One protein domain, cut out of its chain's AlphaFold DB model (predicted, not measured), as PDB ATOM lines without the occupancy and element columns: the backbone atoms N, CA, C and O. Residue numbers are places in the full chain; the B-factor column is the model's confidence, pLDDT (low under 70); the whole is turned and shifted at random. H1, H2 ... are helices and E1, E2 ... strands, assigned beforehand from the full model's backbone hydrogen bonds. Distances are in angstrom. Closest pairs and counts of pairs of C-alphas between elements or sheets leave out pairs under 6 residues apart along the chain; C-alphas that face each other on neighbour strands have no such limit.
ATOM      1  N   ASN A 234      61.895 -34.014  -5.229       95.00
ATOM      2  CA  ASN A 234      60.623 -34.040  -5.945       95.00
ATOM      3  C   ASN A 234      59.765 -32.804  -5.655       95.00
ATOM      4  O   ASN A 234      59.226 -32.197  -6.578       95.00
ATOM      5  N   TYR A 235      59.647 -32.420  -4.382       94.00
ATOM      6  CA  TYR A 235      58.896 -31.238  -3.971       94.00
ATOM      7  C   TYR A 235      59.481 -29.952  -4.569       94.00
ATOM      8  O   TYR A 235      58.766 -29.189  -5.212       94.00
ATOM      9  N   SER A 236      60.786 -29.722  -4.408       95.25
ATOM     10  CA  SER A 236      61.463 -28.526  -4.914       95.25
ATOM     11  C   SER A 236      61.393 -28.421  -6.433       95.25
ATOM     12  O   SER A 236      61.175 -27.326  -6.948       95.25
ATOM     13  N   GLN A 237      61.536 -29.539  -7.151       95.31
ATOM     14  CA  GLN A 237      61.359 -29.556  -8.600       95.31
ATOM     15  C   GLN A 237      59.924 -29.180  -8.988       95.31
ATOM     16  O   GLN A 237      59.728 -28.293  -9.816       95.31
ATOM     17  N   TRP A 238      58.925 -29.788  -8.345       95.25
ATOM     18  CA  TRP A 238      57.514 -29.519  -8.624       95.25
ATOM     19  C   TRP A 238      57.114 -28.065  -8.350       95.25
ATOM     20  O   TRP A 238      56.438 -27.431  -9.160       95.25
ATOM     21  N   GLU A 239      57.568 -27.497  -7.232       95.62
ATOM     22  CA  GLU A 239      57.318 -26.090  -6.911       95.62
ATOM     23  C   GLU A 239      58.065 -25.143  -7.861       95.62
ATOM     24  O   GLU A 239      57.533 -24.098  -8.234       95.62
ATOM     25  N   SER A 240      59.260 -25.519  -8.327       96.31
ATOM     26  CA  SER A 240      59.974 -24.761  -9.361       96.31
ATOM     27  C   SER A 240      59.213 -24.752 -10.692       96.31
ATOM     28  O   SER A 240      59.123 -23.700 -11.330       96.31
ATOM     29  N   GLU A 241      58.609 -25.877 -11.086       95.50
ATOM     30  CA  GLU A 241      57.759 -25.980 -12.279       95.50
ATOM     31  C   GLU A 241      56.490 -25.123 -12.145       95.50
ATOM     32  O   GLU A 241      56.187 -24.330 -13.044       95.50
ATOM     33  N   LYS A 242      55.801 -25.179 -10.993       94.00
ATOM     34  CA  LYS A 242      54.662 -24.290 -10.688       94.00
ATOM     35  C   LYS A 242      55.055 -22.818 -10.768       94.00
ATOM     36  O   LYS A 242      54.354 -22.023 -11.392       94.00
ATOM     37  N   PHE A 243      56.185 -22.450 -10.165       95.31
ATOM     38  CA  PHE A 243      56.694 -21.084 -10.212       95.31
ATOM     39  C   PHE A 243      57.013 -20.644 -11.649       95.31
ATOM     40  O   PHE A 243      56.737 -19.504 -12.021       95.31
ATOM     41  N   GLY A 244      57.523 -21.555 -12.484       94.69
ATOM     42  CA  GLY A 244      57.723 -21.327 -13.914       94.69
ATOM     43  C   GLY A 244      56.432 -20.936 -14.636       94.69
ATOM     44  O   GLY A 244      56.432 -19.966 -15.397       94.69
ATOM     45  N   VAL A 245      55.320 -21.622 -14.347       94.31
ATOM     46  CA  VAL A 245      53.992 -21.270 -14.883       94.31
ATOM     47  C   VAL A 245      53.530 -19.901 -14.378       94.31
ATOM     48  O   VAL A 245      53.071 -19.081 -15.173       94.31
ATOM     49  N   THR A 246      53.693 -19.612 -13.085       92.75
ATOM     50  CA  THR A 246      53.343 -18.302 -12.507       92.75
ATOM     51  C   THR A 246      54.137 -17.165 -13.150       92.75
ATOM     52  O   THR A 246      53.578 -16.113 -13.445       92.75
ATOM     53  N   ARG A 247      55.425 -17.368 -13.447       93.75
ATOM     54  CA  ARG A 247      56.250 -16.362 -14.128       93.75
ATOM     55  C   ARG A 247      55.744 -16.061 -15.540       93.75
ATOM     56  O   ARG A 247      55.715 -14.898 -15.929       93.75
ATOM     57  N   LEU A 248      55.328 -17.089 -16.285       92.88
ATOM     58  CA  LEU A 248      54.701 -16.899 -17.597       92.88
ATOM     59  C   LEU A 248      53.397 -16.095 -17.471       92.88
ATOM     60  O   LEU A 248      53.106 -15.252 -18.311       92.88
ATOM     61  N   GLU A 249      52.629 -16.303 -16.397       89.44
ATOM     62  CA  GLU A 249      51.422 -15.508 -16.132       89.44
ATOM     63  C   GLU A 249      51.744 -14.042 -15.843       89.44
ATOM     64  O   GLU A 249      51.100 -13.141 -16.378       89.44
ATOM     65  N   GLU A 250      52.769 -13.773 -15.039       91.31
ATOM     66  CA  GLU A 250      53.213 -12.403 -14.796       91.31
ATOM     67  C   GLU A 250      53.693 -11.715 -16.078       91.31
ATOM     68  O   GLU A 250      53.397 -10.536 -16.289       91.31
ATOM     69  N   GLU A 251      54.421 -12.430 -16.936       89.94
ATOM     70  CA  GLU A 251      54.873 -11.936 -18.237       89.94
ATOM     71  C   GLU A 251      53.688 -11.592 -19.141       89.94
ATOM     72  O   GLU A 251      53.597 -10.465 -19.636       89.94
ATOM     73  N   LYS A 252      52.717 -12.501 -19.249       88.00
ATOM     74  CA  LYS A 252      51.455 -12.261 -19.950       88.00
ATOM     75  C   LYS A 252      50.732 -11.028 -19.414       88.00
ATOM     76  O   LYS A 252      50.326 -10.164 -20.188       88.00
ATOM     77  N   MET A 253      50.608 -10.896 -18.094       87.31
ATOM     78  CA  MET A 253      49.951  -9.749 -17.460       87.31
ATOM     79  C   MET A 253      50.714  -8.438 -17.691       87.31
ATOM     80  O   MET A 253      50.098  -7.378 -17.793       87.31
ATOM     81  N   ARG A 254      52.048  -8.474 -17.794       87.75
ATOM     82  CA  ARG A 254      52.854  -7.303 -18.178       87.75
ATOM     83  C   ARG A 254      52.605  -6.914 -19.631       87.75
ATOM     84  O   ARG A 254      52.387  -5.733 -19.887       87.75
ATOM     85  N   LEU A 255      52.579  -7.879 -20.549       84.50
ATOM     86  CA  LEU A 255      52.255  -7.649 -21.962       84.50
ATOM     87  C   LEU A 255      50.837  -7.083 -22.124       84.50
ATOM     88  O   LEU A 255      50.647  -6.087 -22.817       84.50
ATOM     89  N   ALA A 256      49.865  -7.635 -21.397       81.81
ATOM     90  CA  ALA A 256      48.491  -7.143 -21.387       81.81
ATOM     91  C   ALA A 256      48.375  -5.714 -20.827       81.81
ATOM     92  O   ALA A 256      47.545  -4.941 -21.288       81.81
ATOM     93  N   LYS A 257      49.224  -5.308 -19.872       84.81
ATOM     94  CA  LYS A 257      49.259  -3.919 -19.369       84.81
ATOM     95  C   LYS A 257      49.849  -2.919 -20.361       84.81
ATOM     96  O   LYS A 257      49.559  -1.732 -20.251       84.81
ATOM     97  N   LEU A 258      50.673  -3.371 -21.309       79.88
ATOM     98  CA  LEU A 258      51.150  -2.525 -22.408       79.88
ATOM     99  C   LEU A 258      50.036  -2.237 -23.428       79.88
ATOM    100  O   LEU A 258      50.184  -1.331 -24.248       79.88
ATOM    101  N   MET A 259      48.913  -2.962 -23.365       75.19
ATOM    102  CA  MET A 259      47.725  -2.679 -24.163       75.19
ATOM    103  C   MET A 259      46.863  -1.605 -23.506       75.19
ATOM    104  O   MET A 259      46.253  -1.824 -22.459       75.19
ATOM    105  N   ASN A 260      46.708  -0.470 -24.181       81.06
ATOM    106  CA  ASN A 260      45.556   0.386 -23.935       81.06
ATOM    107  C   ASN A 260      44.306  -0.296 -24.528       81.06
ATOM    108  O   ASN A 260      44.267  -0.588 -25.722       81.06
ATOM    109  N   VAL A 261      43.293  -0.559 -23.698       78.25
ATOM    110  CA  VAL A 261      42.055  -1.265 -24.086       78.25
ATOM    111  C   VAL A 261      41.307  -0.539 -25.210       78.25
ATOM    112  O   VAL A 261      40.787  -1.185 -26.120       78.25
ATOM    113  N   GLU A 262      41.289   0.794 -25.186       80.12
ATOM    114  CA  GLU A 262      40.644   1.608 -26.224       80.12
ATOM    115  C   GLU A 262      41.415   1.533 -27.546       80.12
ATOM    116  O   GLU A 262      40.824   1.335 -28.608       80.12
ATOM    117  N   GLU A 263      42.746   1.619 -27.476       80.12
ATOM    118  CA  GLU A 263      43.630   1.492 -28.639       80.12
ATOM    119  C   GLU A 263      43.510   0.095 -29.263       80.12
ATOM    120  O   GLU A 263      43.402  -0.044 -30.479       80.12
ATOM    121  N   TYR A 264      43.447  -0.944 -28.429       79.12
ATOM    122  CA  TYR A 264      43.258  -2.325 -28.854       79.12
ATOM    123  C   TYR A 264      41.904  -2.549 -29.540       79.12
ATOM    124  O   TYR A 264      41.850  -3.146 -30.619       79.12
ATOM    125  N   GLY A 265      40.821  -2.012 -28.969       80.69
ATOM    126  CA  GLY A 265      39.494  -2.046 -29.585       80.69
ATOM    127  C   GLY A 265      39.466  -1.347 -30.947       80.69
ATOM    128  O   GLY A 265      38.944  -1.904 -31.914       80.69
ATOM    129  N   ALA A 266      40.099  -0.175 -31.054       82.94
ATOM    130  CA  ALA A 266      40.215   0.556 -32.313       82.94
ATOM    131  C   ALA A 266      41.025  -0.218 -33.371       82.94
ATOM    132  O   ALA A 266      40.624  -0.279 -34.533       82.94
ATOM    133  N   MET A 267      42.131  -0.862 -32.980       83.12
ATOM    134  CA  MET A 267      42.928  -1.706 -33.880       83.12
ATOM    135  C   MET A 267      42.133  -2.912 -34.401       83.12
ATOM    136  O   MET A 267      42.167  -3.194 -35.598       83.12
ATOM    137  N   ARG A 268      41.385  -3.599 -33.529       83.56
ATOM    138  CA  ARG A 268      40.510  -4.725 -33.905       83.56
ATOM    139  C   ARG A 268      39.392  -4.294 -34.857       83.56
ATOM    140  O   ARG A 268      39.124  -5.004 -35.823       83.56
ATOM    141  N   GLU A 269      38.772  -3.138 -34.626       85.69
ATOM    142  CA  GLU A 269      37.723  -2.621 -35.512       85.69
ATOM    143  C   GLU A 269      38.292  -2.209 -36.882       85.69
ATOM    144  O   GLU A 269      37.671  -2.492 -37.904       85.69
ATOM    145  N   ASN A 270      39.511  -1.651 -36.933       85.44
ATOM    146  CA  ASN A 270      40.200  -1.325 -38.193       85.44
ATOM    147  C   ASN A 270      40.479  -2.555 -39.074       85.44
ATOM    148  O   ASN A 270      40.561  -2.428 -40.294       85.44
ATOM    149  N   LEU A 271      40.629  -3.738 -38.472       85.00
ATOM    150  CA  LEU A 271      40.882  -4.995 -39.186       85.00
ATOM    151  C   LEU A 271      39.619  -5.816 -39.458       85.00
ATOM    152  O   LEU A 271      39.669  -6.842 -40.139       85.00
ATOM    153  N   LYS A 272      38.468  -5.389 -38.943       89.00
ATOM    154  CA  LYS A 272      37.217  -6.128 -39.072       89.00
ATOM    155  C   LYS A 272      36.781  -6.209 -40.535       89.00
ATOM    156  O   LYS A 272      36.549  -5.198 -41.191       89.00
ATOM    157  N   GLY A 273      36.650  -7.435 -41.042       86.25
ATOM    158  CA  GLY A 273      36.271  -7.697 -42.434       86.25
ATOM    159  C   GLY A 273      37.408  -7.540 -43.451       86.25
ATOM    160  O   GLY A 273      37.155  -7.674 -44.647       86.25
ATOM    161  N   VAL A 274      38.646  -7.285 -43.011       87.00
ATOM    162  CA  VAL A 274      39.829  -7.282 -43.883       87.00
ATOM    163  C   VAL A 274      40.368  -8.710 -43.981       87.00
ATOM    164  O   VAL A 274      40.654  -9.336 -42.961       87.00
ATOM    165  N   SER A 275      40.487  -9.250 -45.200       89.25
ATOM    166  CA  SER A 275      41.031 -10.599 -45.394       89.25
ATOM    167  C   SER A 275      42.543 -10.627 -45.187       89.25
ATOM    168  O   SER A 275      43.226  -9.603 -45.314       89.25
ATOM    169  N   ARG A 276      43.091 -11.812 -44.894       87.06
ATOM    170  CA  ARG A 276      44.537 -11.945 -44.710       87.06
ATOM    171  C   ARG A 276      45.298 -11.675 -46.003       87.06
ATOM    172  O   ARG A 276      46.298 -10.967 -45.956       87.06
ATOM    173  N   GLU A 277      44.770 -12.127 -47.142       90.00
ATOM    174  CA  GLU A 277      45.373 -11.844 -48.448       90.00
ATOM    175  C   GLU A 277      45.447 -10.338 -48.708       90.00
ATOM    176  O   GLU A 277      46.436  -9.858 -49.256       90.00
ATOM    177  N   LYS A 278      44.437  -9.570 -48.267       90.56
ATOM    178  CA  LYS A 278      44.454  -8.115 -48.417       90.56
ATOM    179  C   LYS A 278      45.533  -7.457 -47.559       90.56
ATOM    180  O   LYS A 278      46.165  -6.509 -48.005       90.56
ATOM    181  N   ILE A 279      45.750  -7.941 -46.339       89.56
ATOM    182  CA  ILE A 279      46.822  -7.443 -45.466       89.56
ATOM    183  C   ILE A 279      48.193  -7.733 -46.093       89.56
ATOM    184  O   ILE A 279      49.039  -6.841 -46.136       89.56
ATOM    185  N   ASP A 280      48.396  -8.942 -46.615       91.88
ATOM    186  CA  ASP A 280      49.656  -9.343 -47.246       91.88
ATOM    187  C   ASP A 280      49.921  -8.537 -48.538       91.88
ATOM    188  O   ASP A 280      51.037  -8.060 -48.749       91.88
ATOM    189  N   GLU A 281      48.885  -8.266 -49.344       92.62
ATOM    190  CA  GLU A 281      48.955  -7.359 -50.504       92.62
ATOM    191  C   GLU A 281      49.400  -5.943 -50.100       92.62
ATOM    192  O   GLU A 281      50.219  -5.321 -50.780       92.62
ATOM    193  N   LEU A 282      48.885  -5.418 -48.982       92.00
ATOM    194  CA  LEU A 282      49.261  -4.092 -48.488       92.00
ATOM    195  C   LEU A 282      50.720  -4.039 -48.020       92.00
ATOM    196  O   LEU A 282      51.391  -3.038 -48.275       92.00
ATOM    197  N   TYR A 283      51.226  -5.098 -47.382       91.88
ATOM    198  CA  TYR A 283      52.640  -5.185 -47.005       91.88
ATOM    199  C   TYR A 283      53.560  -5.194 -48.231       91.88
ATOM    200  O   TYR A 283      54.568  -4.486 -48.230       91.88
ATOM    201  N   GLU A 284      53.216  -5.938 -49.285       91.56
ATOM    202  CA  GLU A 284      54.008  -5.948 -50.524       91.56
ATOM    203  C   GLU A 284      53.960  -4.591 -51.241       91.56
ATOM    204  O   GLU A 284      54.996  -4.076 -51.660       91.56
ATOM    205  N   ARG A 285      52.798  -3.925 -51.277       92.69
ATOM    206  CA  ARG A 285      52.688  -2.556 -51.814       92.69
ATOM    207  C   ARG A 285      53.518  -1.540 -51.017       92.69
ATOM    208  O   ARG A 285      54.162  -0.687 -51.628       92.69
ATOM    209  N   GLU A 286      53.544  -1.628 -49.681       90.44
ATOM    210  CA  GLU A 286      54.422  -0.799 -48.833       90.44
ATOM    211  C   GLU A 286      55.905  -1.058 -49.158       90.44
ATOM    212  O   GLU A 286      56.686  -0.117 -49.311       90.44
ATOM    213  N   ARG A 287      56.287  -2.332 -49.329       91.12
ATOM    214  CA  ARG A 287      57.656  -2.769 -49.647       91.12
ATOM    215  C   ARG A 287      58.135  -2.280 -51.014       91.12
ATOM    216  O   ARG A 287      59.288  -1.877 -51.153       91.12
ATOM    217  N   GLU A 288      57.243  -2.256 -51.997       92.50
ATOM    218  CA  GLU A 288      57.476  -1.704 -53.335       92.50
ATOM    219  C   GLU A 288      57.455  -0.163 -53.376       92.50
ATOM    220  O   GLU A 288      57.561   0.433 -54.448       92.50
ATOM    221  N   SER A 289      57.346   0.510 -52.220       87.50
ATOM    222  CA  SER A 289      57.253   1.975 -52.099       87.50
ATOM    223  C   SER A 289      56.040   2.584 -52.815       87.50
ATOM    224  O   SER A 289      56.053   3.758 -53.196       87.50
ATOM    225  N   GLN A 290      54.968   1.808 -52.993       86.31
ATOM    226  CA  GLN A 290      53.717   2.332 -53.525       86.31
ATOM    227  C   GLN A 290      53.015   3.201 -52.475       86.31
ATOM    228  O   GLN A 290      53.047   2.931 -51.274       86.31
ATOM    229  N   ARG A 291      52.342   4.266 -52.927       87.06
ATOM    230  CA  ARG A 291      51.610   5.165 -52.030       87.06
ATOM    231  C   ARG A 291      50.349   4.465 -51.517       87.06
ATOM    232  O   ARG A 291      49.445   4.176 -52.297       87.06
ATOM    233  N   LEU A 292      50.306   4.218 -50.213       88.69
ATOM    234  CA  LEU A 292      49.119   3.744 -49.506       88.69
ATOM    235  C   LEU A 292      48.227   4.924 -49.116       88.69
ATOM    236  O   LEU A 292      48.733   6.007 -48.798       88.69
ATOM    237  N   ASP A 293      46.912   4.724 -49.127       92.12
ATOM    238  CA  ASP A 293      45.993   5.710 -48.556       92.12
ATOM    239  C   ASP A 293      45.990   5.664 -47.012       92.12
ATOM    240  O   ASP A 293      46.559   4.769 -46.382       92.12
ATOM    241  N   ASN A 294      45.357   6.653 -46.374       88.75
ATOM    242  CA  ASN A 294      45.332   6.747 -44.911       88.75
ATOM    243  C   ASN A 294      44.676   5.524 -44.242       88.75
ATOM    244  O   ASN A 294      45.068   5.157 -43.136       88.75
ATOM    245  N   LYS A 295      43.687   4.898 -44.888       89.00
ATOM    246  CA  LYS A 295      42.969   3.736 -44.354       89.00
ATOM    247  C   LYS A 295      43.819   2.471 -44.485       89.00
ATOM    248  O   LYS A 295      43.892   1.684 -43.545       89.00
ATOM    249  N   GLU A 296      44.515   2.307 -45.605       90.12
ATOM    250  CA  GLU A 296      45.498   1.244 -45.831       90.12
ATOM    251  C   GLU A 296      46.660   1.331 -44.827       90.12
ATOM    252  O   GLU A 296      47.038   0.322 -44.228       90.12
ATOM    253  N   GLN A 297      47.169   2.540 -44.553       87.94
ATOM    254  CA  GLN A 297      48.179   2.752 -43.507       87.94
ATOM    255  C   GLN A 297      47.654   2.417 -42.104       87.94
ATOM    256  O   GLN A 297      48.372   1.813 -41.305       87.94
ATOM    257  N   GLN A 298      46.403   2.771 -41.789       87.56
ATOM    258  CA  GLN A 298      45.771   2.410 -40.515       87.56
ATOM    259  C   GLN A 298      45.632   0.890 -40.348       87.56
ATOM    260  O   GLN A 298      45.900   0.387 -39.259       87.56
ATOM    261  N   ILE A 299      45.287   0.162 -41.417       90.31
ATOM    262  CA  ILE A 299      45.216  -1.310 -41.432       90.31
ATOM    263  C   ILE A 299      46.592  -1.926 -41.147       90.31
ATOM    264  O   ILE A 299      46.708  -2.751 -40.241       90.31
ATOM    265  N   LEU A 300      47.647  -1.504 -41.855       90.44
ATOM    266  CA  LEU A 300      49.000  -2.035 -41.634       90.44
ATOM    267  C   LEU A 300      49.544  -1.707 -40.243       90.44
ATOM    268  O   LEU A 300      50.194  -2.542 -39.616       90.44
ATOM    269  N   ASN A 301      49.288  -0.500 -39.738       89.00
ATOM    270  CA  ASN A 301      49.719  -0.110 -38.399       89.00
ATOM    271  C   ASN A 301      48.966  -0.889 -37.312       89.00
ATOM    272  O   ASN A 301      49.592  -1.321 -36.344       89.00
ATOM    273  N   ALA A 302      47.662  -1.125 -37.496       86.25
ATOM    274  CA  ALA A 302      46.867  -1.965 -36.606       86.25
ATOM    275  C   ALA A 302      47.350  -3.424 -36.616       86.25
ATOM    276  O   ALA A 302      47.581  -3.979 -35.548       86.25
ATOM    277  N   ASP A 303      47.581  -4.036 -37.787       88.06
ATOM    278  CA  ASP A 303      48.096  -5.413 -37.874       88.06
ATOM    279  C   ASP A 303      49.518  -5.535 -37.300       88.06
ATOM    280  O   ASP A 303      49.770  -6.454 -36.524       88.06
ATOM    281  N   ARG A 304      50.440  -4.598 -37.589       88.56
ATOM    282  CA  ARG A 304      51.790  -4.594 -36.987       88.56
ATOM    283  C   ARG A 304      51.727  -4.551 -35.466       88.56
ATOM    284  O   ARG A 304      52.431  -5.303 -34.797       88.56
ATOM    285  N   ARG A 305      50.897  -3.667 -34.920       83.88
ATOM    286  CA  ARG A 305      50.819  -3.442 -33.478       83.88
ATOM    287  C   ARG A 305      50.061  -4.557 -32.763       83.88
ATOM    288  O   ARG A 305      50.507  -4.983 -31.704       83.88
ATOM    289  N   LEU A 306      49.018  -5.123 -33.375       83.06
ATOM    290  CA  LEU A 306      48.405  -6.357 -32.882       83.06
ATOM    291  C   LEU A 306      49.380  -7.529 -32.941       83.06
ATOM    292  O   LEU A 306      49.479  -8.246 -31.960       83.06
ATOM    293  N   LYS A 307      50.176  -7.701 -34.002       85.00
ATOM    294  CA  LYS A 307      51.233  -8.729 -34.026       85.00
ATOM    295  C   LYS A 307      52.249  -8.536 -32.902       85.00
ATOM    296  O   LYS A 307      52.624  -9.509 -32.265       85.00
ATOM    297  N   GLN A 308      52.664  -7.303 -32.617       83.31
ATOM    298  CA  GLN A 308      53.600  -7.004 -31.520       83.31
ATOM    299  C   GLN A 308      53.041  -7.316 -30.123       83.31
ATOM    300  O   GLN A 308      53.814  -7.411 -29.176       83.31
ATOM    301  N   ILE A 309      51.724  -7.460 -29.991       79.44
ATOM    302  CA  ILE A 309      51.030  -7.597 -28.711       79.44
ATOM    303  C   ILE A 309      50.400  -8.990 -28.571       79.44
ATOM    304  O   ILE A 309      50.683  -9.714 -27.621       79.44
ATOM    305  N   GLU A 310      49.554  -9.382 -29.523       82.25
ATOM    306  CA  GLU A 310      48.821 -10.646 -29.520       82.25
ATOM    307  C   GLU A 310      49.742 -11.845 -29.711       82.25
ATOM    308  O   GLU A 310      49.515 -12.863 -29.067       82.25
ATOM    309  N   TYR A 311      50.779 -11.747 -30.553       82.94
ATOM    310  CA  TYR A 311      51.671 -12.883 -30.790       82.94
ATOM    311  C   TYR A 311      52.455 -13.269 -29.525       82.94
ATOM    312  O   TYR A 311      52.353 -14.427 -29.131       82.94
ATOM    313  N   PRO A 312      53.122 -12.342 -28.803       86.44
ATOM    314  CA  PRO A 312      53.750 -12.667 -27.520       86.44
ATOM    315  C   PRO A 312      52.773 -13.214 -26.470       86.44
ATOM    316  O   PRO A 312      53.122 -14.119 -25.717       86.44
ATOM    317  N   ILE A 313      51.535 -12.706 -26.416       85.12
ATOM    318  CA  ILE A 313      50.508 -13.224 -25.495       85.12
ATOM    319  C   ILE A 313      50.112 -14.656 -25.881       85.12
ATOM    320  O   ILE A 313      50.048 -15.528 -25.017       85.12
ATOM    321  N   GLN A 314      49.883 -14.923 -27.168       83.38
ATOM    322  CA  GLN A 314      49.557 -16.259 -27.678       83.38
ATOM    323  C   GLN A 314      50.711 -17.246 -27.476       83.38
ATOM    324  O   GLN A 314      50.477 -18.384 -27.077       83.38
ATOM    325  N   GLU A 315      51.947 -16.812 -27.709       86.19
ATOM    326  CA  GLU A 315      53.163 -17.586 -27.456       86.19
ATOM    327  C   GLU A 315      53.297 -17.909 -25.962       86.19
ATOM    328  O   GLU A 315      53.523 -19.059 -25.584       86.19
ATOM    329  N   THR A 316      53.037 -16.932 -25.090       88.31
ATOM    330  CA  THR A 316      53.028 -17.141 -23.637       88.31
ATOM    331  C   THR A 316      51.939 -18.136 -23.221       88.31
ATOM    332  O   THR A 316      52.223 -19.069 -22.471       88.31
ATOM    333  N   ASN A 317      50.718 -18.012 -23.754       88.12
ATOM    334  CA  ASN A 317      49.632 -18.974 -23.532       88.12
ATOM    335  C   ASN A 317      50.009 -20.385 -24.013       88.12
ATOM    336  O   ASN A 317      49.743 -21.374 -23.328       88.12
ATOM    337  N   PHE A 318      50.666 -20.497 -25.170       88.69
ATOM    338  CA  PHE A 318      51.181 -21.765 -25.684       88.69
ATOM    339  C   PHE A 318      52.203 -22.395 -24.729       88.69
ATOM    340  O   PHE A 318      52.120 -23.591 -24.422       88.69
ATOM    341  N   HIS A 319      53.145 -21.601 -24.218       91.56
ATOM    342  CA  HIS A 319      54.139 -22.062 -23.252       91.56
ATOM    343  C   HIS A 319      53.509 -22.475 -21.920       91.56
ATOM    344  O   HIS A 319      53.857 -23.533 -21.397       91.56
ATOM    345  N   GLN A 320      52.541 -21.709 -21.406       92.12
ATOM    346  CA  GLN A 320      51.786 -22.062 -20.201       92.12
ATOM    347  C   GLN A 320      51.028 -23.374 -20.379       92.12
ATOM    348  O   GLN A 320      51.148 -24.272 -19.548       92.12
ATOM    349  N   TYR A 321      50.283 -23.510 -21.478       90.62
ATOM    350  CA  TYR A 321      49.561 -24.735 -21.798       90.62
ATOM    351  C   TYR A 321      50.510 -25.935 -21.873       90.62
ATOM    352  O   TYR A 321      50.233 -26.981 -21.288       90.62
ATOM    353  N   THR A 322      51.649 -25.783 -22.555       91.12
ATOM    354  CA  THR A 322      52.650 -26.849 -22.689       91.12
ATOM    355  C   THR A 322      53.242 -27.234 -21.335       91.12
ATOM    356  O   THR A 322      53.327 -28.423 -21.029       91.12
ATOM    357  N   ALA A 323      53.588 -26.254 -20.495       94.12
ATOM    358  CA  ALA A 323      54.097 -26.491 -19.148       94.12
ATOM    359  C   ALA A 323      53.066 -27.225 -18.276       94.12
ATOM    360  O   ALA A 323      53.372 -28.279 -17.728       94.12
ATOM    361  N   LEU A 324      51.823 -26.739 -18.229       94.12
ATOM    362  CA  LEU A 324      50.730 -27.367 -17.481       94.12
ATOM    363  C   LEU A 324      50.439 -28.788 -17.980       94.12
ATOM    364  O   LEU A 324      50.256 -29.708 -17.185       94.12
ATOM    365  N   ARG A 325      50.439 -29.002 -19.298       91.94
ATOM    366  CA  ARG A 325      50.258 -30.331 -19.885       91.94
ATOM    367  C   ARG A 325      51.384 -31.284 -19.483       91.94
ATOM    368  O   ARG A 325      51.096 -32.429 -19.146       91.94
ATOM    369  N   ASN A 326      52.636 -30.832 -19.513       94.25
ATOM    370  CA  ASN A 326      53.780 -31.643 -19.094       94.25
ATOM    371  C   ASN A 326      53.699 -31.977 -17.603       94.25
ATOM    372  O   ASN A 326      53.801 -33.143 -17.246       94.25
ATOM    373  N   MET A 327      53.392 -30.993 -16.757       95.12
ATOM    374  CA  MET A 327      53.173 -31.195 -15.323       95.12
ATOM    375  C   MET A 327      52.055 -32.208 -15.044       95.12
ATOM    376  O   MET A 327      52.204 -33.097 -14.208       95.12
ATOM    377  N   PHE A 328      50.937 -32.118 -15.770       94.62
ATOM    378  CA  PHE A 328      49.862 -33.104 -15.675       94.62
ATOM    379  C   PHE A 328      50.330 -34.498 -16.106       94.62
ATOM    380  O   PHE A 328      50.051 -35.471 -15.410       94.62
ATOM    381  N   ASN A 329      51.059 -34.616 -17.217       94.25
ATOM    382  CA  ASN A 329      51.594 -35.900 -17.674       94.25
ATOM    383  C   ASN A 329      52.560 -36.509 -16.647       94.25
ATOM    384  O   ASN A 329      52.454 -37.702 -16.358       94.25
ATOM    385  N   ASP A 330      53.444 -35.703 -16.058       94.31
ATOM    386  CA  ASP A 330      54.377 -36.122 -15.009       94.31
ATOM    387  C   ASP A 330      53.620 -36.592 -13.765       94.31
ATOM    388  O   ASP A 330      53.914 -37.663 -13.230       94.31
ATOM    389  N   PHE A 331      52.578 -35.868 -13.351       94.25
ATOM    390  CA  PHE A 331      51.693 -36.304 -12.271       94.25
ATOM    391  C   PHE A 331      50.979 -37.620 -12.597       94.25
ATOM    392  O   PHE A 331      50.919 -38.522 -11.766       94.25
ATOM    393  N   MET A 332      50.465 -37.780 -13.815       93.69
ATOM    394  CA  MET A 332      49.796 -39.019 -14.209       93.69
ATOM    395  C   MET A 332      50.765 -40.202 -14.267       93.69
ATOM    396  O   MET A 332      50.379 -41.320 -13.925       93.69
ATOM    397  N   LYS A 333      52.017 -39.971 -14.664       93.75
ATOM    398  CA  LYS A 333      53.045 -41.006 -14.814       93.75
ATOM    399  C   LYS A 333      53.695 -41.395 -13.484       93.75
ATOM    400  O   LYS A 333      53.904 -42.581 -13.245       93.75
ATOM    401  N   PHE A 334      53.990 -40.420 -12.628       93.62
ATOM    402  CA  PHE A 334      54.811 -40.590 -11.421       93.62
ATOM    403  C   PHE A 334      54.086 -40.238 -10.117       93.62
ATOM    404  O   PHE A 334      54.662 -40.347  -9.031       93.62
ATOM    405  N   GLY A 335      52.840 -39.782 -10.193       89.44
ATOM    406  CA  GLY A 335      51.988 -39.570  -9.032       89.44
ATOM    407  C   GLY A 335      51.483 -40.885  -8.444       89.44
ATOM    408  O   GLY A 335      51.329 -41.893  -9.139       89.44
ATOM    409  N   LYS A 336      51.202 -40.873  -7.140       87.31
ATOM    410  CA  LYS A 336      50.577 -42.003  -6.444       87.31
ATOM    411  C   LYS A 336      49.126 -42.165  -6.900       87.31
ATOM    412  O   LYS A 336      48.466 -41.190  -7.249       87.31
ATOM    413  N   GLU A 337      48.609 -43.392  -6.840       85.31
ATOM    414  CA  GLU A 337      47.195 -43.657  -7.153       85.31
ATOM    415  C   GLU A 337      46.247 -42.919  -6.210       85.31
ATOM    416  O   GLU A 337      45.254 -42.322  -6.638       85.31
ATOM    417  N   GLU A 338      46.580 -42.953  -4.922       85.25
ATOM    418  CA  GLU A 338      45.831 -42.302  -3.862       85.25
ATOM    419  C   GLU A 338      46.785 -41.508  -2.977       85.25
ATOM    420  O   GLU A 338      47.835 -42.000  -2.546       85.25
ATOM    421  N   TYR A 339      46.383 -40.279  -2.677       81.38
ATOM    422  CA  TYR A 339      47.007 -39.448  -1.662       81.38
ATOM    423  C   TYR A 339      46.071 -39.376  -0.469       81.38
ATOM    424  O   TYR A 339      44.872 -39.134  -0.622       81.38
ATOM    425  N   LYS A 340      46.628 -39.619   0.715       78.12
ATOM    426  CA  LYS A 340      45.891 -39.585   1.973       78.12
ATOM    427  C   LYS A 340      46.161 -38.275   2.705       78.12
ATOM    428  O   LYS A 340      47.262 -37.743   2.588       78.12
ATOM    429  N   ASP A 341      45.159 -37.773   3.418       75.88
ATOM    430  CA  ASP A 341      45.332 -36.688   4.384       75.88
ATOM    431  C   ASP A 341      46.087 -37.180   5.632       75.88
ATOM    432  O   ASP A 341      46.341 -38.378   5.797       75.88
ATOM    433  N   ASP A 342      46.405 -36.262   6.545       66.00
ATOM    434  CA  ASP A 342      47.102 -36.565   7.806       66.00
ATOM    435  C   ASP A 342      46.310 -37.521   8.720       66.00
ATOM    436  O   ASP A 342      46.852 -38.100   9.659       66.00
ATOM    437  N   LYS A 343      45.013 -37.717   8.444       68.62
ATOM    438  CA  LYS A 343      44.122 -38.645   9.156       68.62
ATOM    439  C   LYS A 343      44.004 -40.001   8.452       68.62
ATOM    440  O   LYS A 343      43.276 -40.872   8.927       68.62
ATOM    441  N   GLY A 344      44.703 -40.199   7.333       71.50
ATOM    442  CA  GLY A 344      44.704 -41.433   6.554       71.50
ATOM    443  C   GLY A 344      43.514 -41.607   5.601       71.50
ATOM    444  O   GLY A 344      43.410 -42.666   4.971       71.50
ATOM    445  N   ASN A 345      42.638 -40.609   5.455       76.31
ATOM    446  CA  ASN A 345      41.530 -40.637   4.497       76.31
ATOM    447  C   ASN A 345      42.031 -40.279   3.100       76.31
ATOM    448  O   ASN A 345      42.924 -39.451   2.953       76.31
ATOM    449  N   VAL A 346      41.440 -40.863   2.054       81.88
ATOM    450  CA  VAL A 346      41.800 -40.532   0.666       81.88
ATOM    451  C   VAL A 346      41.387 -39.090   0.365       81.88
ATOM    452  O   VAL A 346      40.202 -38.791   0.248       81.88
ATOM    453  N   ALA A 347      42.378 -38.210   0.239       80.62
ATOM    454  CA  ALA A 347      42.209 -36.795  -0.068       80.62
ATOM    455  C   ALA A 347      42.144 -36.541  -1.580       80.62
ATOM    456  O   ALA A 347      41.444 -35.638  -2.031       80.62
ATOM    457  N   LEU A 348      42.868 -37.343  -2.366       86.50
ATOM    458  CA  LEU A 348      42.932 -37.207  -3.816       86.50
ATOM    459  C   LEU A 348      43.139 -38.570  -4.473       86.50
ATOM    460  O   LEU A 348      44.014 -39.336  -4.063       86.50
ATOM    461  N   ARG A 349      42.378 -38.840  -5.536       88.19
ATOM    462  CA  ARG A 349      42.609 -39.980  -6.426       88.19
ATOM    463  C   ARG A 349      43.087 -39.497  -7.778       88.19
ATOM    464  O   ARG A 349      42.488 -38.604  -8.374       88.19
ATOM    465  N   ARG A 350      44.108 -40.162  -8.314       87.75
ATOM    466  CA  ARG A 350      44.666 -39.852  -9.635       87.75
ATOM    467  C   ARG A 350      43.608 -39.882 -10.747       87.75
ATOM    468  O   ARG A 350      43.589 -39.013 -11.611       87.75
ATOM    469  N   LYS A 351      42.664 -40.826 -10.672       88.44
ATOM    470  CA  LYS A 351      41.542 -40.948 -11.618       88.44
ATOM    471  C   LYS A 351      40.586 -39.749 -11.590       88.44
ATOM    472  O   LYS A 351      40.031 -39.388 -12.624       88.44
ATOM    473  N   ASP A 352      40.390 -39.129 -10.428       87.69
ATOM    474  CA  ASP A 352      39.514 -37.959 -10.304       87.69
ATOM    475  C   ASP A 352      40.164 -36.739 -10.964       87.69
ATOM    476  O   ASP A 352      39.504 -36.026 -11.720       87.69
ATOM    477  N   VAL A 353      41.480 -36.577 -10.782       87.62
ATOM    478  CA  VAL A 353      42.286 -35.565 -11.483       87.62
ATOM    479  C   VAL A 353      42.209 -35.769 -12.995       87.62
ATOM    480  O   VAL A 353      41.908 -34.830 -13.730       87.62
ATOM    481  N   GLU A 354      42.409 -37.002 -13.468       90.56
ATOM    482  CA  GLU A 354      42.316 -37.340 -14.891       90.56
ATOM    483  C   GLU A 354      40.951 -36.963 -15.482       90.56
ATOM    484  O   GLU A 354      40.873 -36.353 -16.549       90.56
ATOM    485  N   ASN A 355      39.865 -37.287 -14.776       90.12
ATOM    486  CA  ASN A 355      38.509 -36.962 -15.207       90.12
ATOM    487  C   ASN A 355      38.242 -35.451 -15.212       90.12
ATOM    488  O   ASN A 355      37.581 -34.956 -16.125       90.12
ATOM    489  N   ASN A 356      38.735 -34.715 -14.216       88.06
ATOM    490  CA  ASN A 356      38.566 -33.262 -14.147       88.06
ATOM    491  C   ASN A 356      39.322 -32.563 -15.282       88.06
ATOM    492  O   ASN A 356      38.737 -31.743 -15.989       88.06
ATOM    493  N   VAL A 357      40.574 -32.952 -15.530       86.62
ATOM    494  CA  VAL A 357      41.376 -32.415 -16.638       86.62
ATOM    495  C   VAL A 357      40.762 -32.767 -17.995       86.62
ATOM    496  O   VAL A 357      40.673 -31.901 -18.865       86.62
ATOM    497  N   LYS A 358      40.234 -33.988 -18.170       88.25
ATOM    498  CA  LYS A 358      39.474 -34.365 -19.375       88.25
ATOM    499  C   LYS A 358      38.256 -33.471 -19.599       88.25
ATOM    500  O   LYS A 358      38.080 -32.979 -20.708       88.25
ATOM    501  N   LYS A 359      37.453 -33.202 -18.563       87.38
ATOM    502  CA  LYS A 359      36.299 -32.286 -18.663       87.38
ATOM    503  C   LYS A 359      36.722 -30.873 -19.056       87.38
ATOM    504  O   LYS A 359      36.057 -30.255 -19.880       87.38
ATOM    505  N   ILE A 360      37.827 -30.380 -18.494       83.12
ATOM    506  CA  ILE A 360      38.402 -29.080 -18.855       83.12
ATOM    507  C   ILE A 360      38.790 -29.081 -20.346       83.12
ATOM    508  O   ILE A 360      38.361 -28.206 -21.096       83.12
ATOM    509  N   TRP A 361      39.509 -30.099 -20.824       82.56
ATOM    510  CA  TRP A 361      39.849 -30.214 -22.245       82.56
ATOM    511  C   TRP A 361      38.629 -30.350 -23.159       82.56
ATOM    512  O   TRP A 361      38.602 -29.737 -24.222       82.56
ATOM    513  N   GLU A 362      37.610 -31.112 -22.775       83.25
ATOM    514  CA  GLU A 362      36.389 -31.283 -23.570       83.25
ATOM    515  C   GLU A 362      35.539 -30.010 -23.635       83.25
ATOM    516  O   GLU A 362      34.940 -29.727 -24.678       83.25
ATOM    517  N   ALA A 363      35.484 -29.245 -22.540       77.44
ATOM    518  CA  ALA A 363      34.732 -27.998 -22.455       77.44
ATOM    519  C   ALA A 363      35.342 -26.911 -23.348       77.44
ATOM    520  O   ALA A 363      34.613 -26.232 -24.071       77.44
ATOM    521  N   TYR A 364      36.671 -26.781 -23.342       69.31
ATOM    522  CA  TYR A 364      37.350 -25.675 -24.018       69.31
ATOM    523  C   TYR A 364      37.997 -26.066 -25.357       69.31
ATOM    524  O   TYR A 364      38.100 -25.231 -26.252       69.31
ATOM    525  N   GLY A 365      38.335 -27.341 -25.574       60.09
ATOM    526  CA  GLY A 365      38.947 -27.836 -26.815       60.09
ATOM    527  C   GLY A 365      38.019 -27.830 -28.036       60.09
ATOM    528  O   GLY A 365      38.495 -27.761 -29.168       60.09
ATOM    529  N   LYS A 366      36.691 -27.825 -27.840       56.19
ATOM    530  CA  LYS A 366      35.703 -27.731 -28.937       56.19
ATOM    531  C   LYS A 366      35.622 -26.346 -29.585       56.19
ATOM    532  O   LYS A 366      35.038 -26.221 -30.656       56.19
ATOM    533  N   THR A 367      36.201 -25.319 -28.963       54.78
ATOM    534  CA  THR A 367      36.190 -23.943 -29.492       54.78
ATOM    535  C   THR A 367      37.220 -23.711 -30.604       54.78
ATOM    536  O   THR A 367      37.229 -22.648 -31.216       54.78
ATOM    537  N   GLY A 368      38.093 -24.691 -30.879       54.81
ATOM    538  CA  GLY A 368      39.171 -24.579 -31.868       54.81
ATOM    539  C   GLY A 368      40.367 -23.739 -31.403       54.81
ATOM    540  O   GLY A 368      41.387 -23.718 -32.088       54.81
ATOM    541  N   ASN A 369      40.283 -23.092 -30.235       63.06
ATOM    542  CA  ASN A 369      41.346 -22.263 -29.680       63.06
ATOM    543  C   ASN A 369      42.015 -22.982 -28.498       63.06
ATOM    544  O   ASN A 369      41.617 -22.838 -27.345       63.06
ATOM    545  N   VAL A 370      43.024 -23.807 -28.795       60.12
ATOM    546  CA  VAL A 370      43.689 -24.722 -27.836       60.12
ATOM    547  C   VAL A 370      44.485 -23.977 -26.744       60.12
ATOM    548  O   VAL A 370      45.014 -24.596 -25.827       60.12
ATOM    549  N   TYR A 371      44.536 -22.642 -26.808       71.88
ATOM    550  CA  TYR A 371      45.285 -21.764 -25.904       71.88
ATOM    551  C   TYR A 371      44.405 -20.663 -25.297       71.88
ATOM    552  O   TYR A 371      44.878 -19.547 -25.071       71.88
ATOM    553  N   SER A 372      43.111 -20.946 -25.092       77.12
ATOM    554  CA  SER A 372      42.207 -19.997 -24.436       77.12
ATOM    555  C   SER A 372      42.609 -19.767 -22.974       77.12
ATOM    556  O   SER A 372      43.109 -20.672 -22.297       77.12
ATOM    557  N   ASP A 373      42.371 -18.552 -22.486       80.81
ATOM    558  CA  ASP A 373      42.704 -18.156 -21.117       80.81
ATOM    559  C   ASP A 373      41.927 -18.983 -20.091       80.81
ATOM    560  O   ASP A 373      42.485 -19.402 -19.082       80.81
ATOM    561  N   GLU A 374      40.664 -19.302 -20.379       83.44
ATOM    562  CA  GLU A 374      39.805 -20.110 -19.510       83.44
ATOM    563  C   GLU A 374      40.306 -21.551 -19.387       83.44
ATOM    564  O   GLU A 374      40.256 -22.138 -18.304       83.44
ATOM    565  N   LEU A 375      40.815 -22.120 -20.487       84.25
ATOM    566  CA  LEU A 375      41.419 -23.448 -20.473       84.25
ATOM    567  C   LEU A 375      42.670 -23.459 -19.591       84.25
ATOM    568  O   LEU A 375      42.812 -24.330 -18.731       84.25
ATOM    569  N   ILE A 376      43.571 -22.500 -19.804       87.25
ATOM    570  CA  ILE A 376      44.823 -22.392 -19.051       87.25
ATOM    571  C   ILE A 376      44.534 -22.164 -17.564       87.25
ATOM    572  O   ILE A 376      45.113 -22.845 -16.720       87.25
ATOM    573  N   GLU A 377      43.594 -21.275 -17.243       89.06
ATOM    574  CA  GLU A 377      43.152 -20.999 -15.878       89.06
ATOM    575  C   GLU A 377      42.583 -22.252 -15.202       89.06
ATOM    576  O   GLU A 377      42.951 -22.583 -14.073       89.06
ATOM    577  N   GLY A 378      41.714 -22.989 -15.901       88.25
ATOM    578  CA  GLY A 378      41.144 -24.241 -15.406       88.25
ATOM    579  C   GLY A 378      42.221 -25.284 -15.103       88.25
ATOM    580  O   GLY A 378      42.240 -25.856 -14.012       88.25
ATOM    581  N   LEU A 379      43.157 -25.491 -16.035       89.38
ATOM    582  CA  LEU A 379      44.276 -26.419 -15.851       89.38
ATOM    583  C   LEU A 379      45.194 -25.994 -14.700       89.38
ATOM    584  O   LEU A 379      45.570 -26.829 -13.881       89.38
ATOM    585  N   ARG A 380      45.526 -24.703 -14.598       91.75
ATOM    586  CA  ARG A 380      46.357 -24.152 -13.520       91.75
ATOM    587  C   ARG A 380      45.717 -24.364 -12.152       91.75
ATOM    588  O   ARG A 380      46.402 -24.763 -11.210       91.75
ATOM    589  N   ASN A 381      44.412 -24.130 -12.035       90.88
ATOM    590  CA  ASN A 381      43.683 -24.308 -10.781       90.88
ATOM    591  C   ASN A 381      43.646 -25.767 -10.322       90.88
ATOM    592  O   ASN A 381      43.747 -26.018  -9.122       90.88
ATOM    593  N   GLU A 382      43.565 -26.722 -11.248       90.31
ATOM    594  CA  GLU A 382      43.697 -28.138 -10.895       90.31
ATOM    595  C   GLU A 382      45.143 -28.504 -10.539       90.31
ATOM    596  O   GLU A 382      45.391 -29.031  -9.458       90.31
ATOM    597  N   ILE A 383      46.116 -28.164 -11.390       90.06
ATOM    598  CA  ILE A 383      47.524 -28.564 -11.219       90.06
ATOM    599  C   ILE A 383      48.164 -27.940  -9.973       90.06
ATOM    600  O   ILE A 383      48.932 -28.602  -9.275       90.06
ATOM    601  N   SER A 384      47.831 -26.690  -9.645       89.38
ATOM    602  CA  SER A 384      48.367 -25.999  -8.460       89.38
ATOM    603  C   SER A 384      48.053 -26.720  -7.146       89.38
ATOM    604  O   SER A 384      48.856 -26.663  -6.212       89.38
ATOM    605  N   ARG A 385      46.927 -27.444  -7.091       89.06
ATOM    606  CA  ARG A 385      46.467 -28.212  -5.924       89.06
ATOM    607  C   ARG A 385      47.056 -29.618  -5.861       89.06
ATOM    608  O   ARG A 385      46.875 -30.303  -4.856       89.06
ATOM    609  N   LEU A 386      47.734 -30.066  -6.918       90.44
ATOM    610  CA  LEU A 386      48.272 -31.416  -6.967       90.44
ATOM    611  C   LEU A 386      49.520 -31.547  -6.085       90.44
ATOM    612  O   LEU A 386      50.407 -30.676  -6.109       90.44
ATOM    613  N   PRO A 387      49.623 -32.659  -5.337       90.75
ATOM    614  CA  PRO A 387      50.847 -33.015  -4.644       90.75
ATOM    615  C   PRO A 387      51.946 -33.340  -5.659       90.75
ATOM    616  O   PRO A 387      51.676 -33.729  -6.795       90.75
ATOM    617  N   HIS A 388      53.198 -33.200  -5.233       91.31
ATOM    618  CA  HIS A 388      54.338 -33.451  -6.105       91.31
ATOM    619  C   HIS A 388      54.401 -34.934  -6.551       91.31
ATOM    620  O   HIS A 388      54.191 -35.847  -5.731       91.31
ATOM    621  N   PRO A 389      54.680 -35.206  -7.840       93.69
ATOM    622  CA  PRO A 389      54.970 -36.552  -8.326       93.69
ATOM    623  C   PRO A 389      56.296 -37.091  -7.765       93.69
ATOM    624  O   PRO A 389      57.132 -36.336  -7.277       93.69
ATOM    625  N   GLN A 390      56.508 -38.408  -7.842       92.56
ATOM    626  CA  GLN A 390      57.763 -39.054  -7.434       92.56
ATOM    627  C   GLN A 390      58.692 -39.258  -8.638       92.56
ATOM    628  O   GLN A 390      59.029 -40.389  -8.975       92.56
ATOM    629  N   LYS A 391      59.072 -38.180  -9.335       94.38
ATOM    630  CA  LYS A 391      59.946 -38.261 -10.519       94.38
ATOM    631  C   LYS A 391      61.321 -38.840 -10.173       94.38
ATOM    632  O   LYS A 391      61.796 -39.750 -10.851       94.38
TER     633      LYS A 391
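What this domain is: This is residues 234 to 391 of the 640 residues of the protein "Sugar phosphate isomerase/epimerase" of Nanoarchaeota archaeon (UniProt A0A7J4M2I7). One long helix, H4, makes the axis of a rod; H1 lies along its later half, the helical hairpin H5 and H6 is at another side of that half, and H2 and H3 pack on its first part. H1, H4, H5 and H6 make an up-and-down bundle, each running against the one before it, and a small antiparallel hairpin, E1 and E2, follows H4 at one end of the rod. The 158 printed residues, mostly helix, run H1 H2 H3 H4 E1 E2 H5 H6. The whole is loose, with a radius of gyration of the C-alphas of 21.6 A and spans of 74 by 30 by 27 A.

Where its parts are: H1, residues 234 to 257, is 34.9 A long from C-alpha 234 at (60.623, -34.040, -5.945). H2 is residues 261 to 271 and H3 residues 276 to 287. H4, residues 294 to 334, is 58.8 A long, with a kink of 27 degrees near residue 309. E1 is residues 338 to 340, E2 346 to 349. H5, residues 350 to 365, is 21.7 A long; H6, residues 373 to 384, ends at C-alpha 384 at (48.367, -25.999, -8.460).

How they stand to each other: The hub, H4, touches H1 with residues 309 to 327 alone, opposite ways at a shallow tilt of 13 degrees; the C-alphas of Lys 252 and Ile 313 are closest, 5.7 A. H4 touches H2 with residues 298 to 306 alone, only just about perpendicular at 70.4 degrees; closest are the C-alphas of Met 267 and Ala 302, 4.8 A. H3 touches H4 at a steep tilt of 57 degrees, with residues 279 to 283 alone; closest are the C-alphas of Ile 279 and Leu 300, 7.0 A. H6 touches H4 the same way at 25 degrees, a shallow tilt; closest are the C-alphas of Tyr 321 and Ile 376, 6.0 A. H5 touches H6 at a shallow tilt of 8 degrees; closest are the C-alphas of Tyr 364 and Leu 375, 5.8 A. Between E1 and E2, N 339 and O 348 are 2.9 A apart, within hydrogen-bond range. Every O i to N i+4 pair is within range in H1, H2, H3, H5 and H6, and 36 of 37 in H4.

The domain as a whole: The C-alphas farthest apart, of Arg 291 and Lys 343, are 75.6 A apart. The printed part has no cut and no long link. pLDDT is under 70 at residues 342 to 343 and 364 to 370.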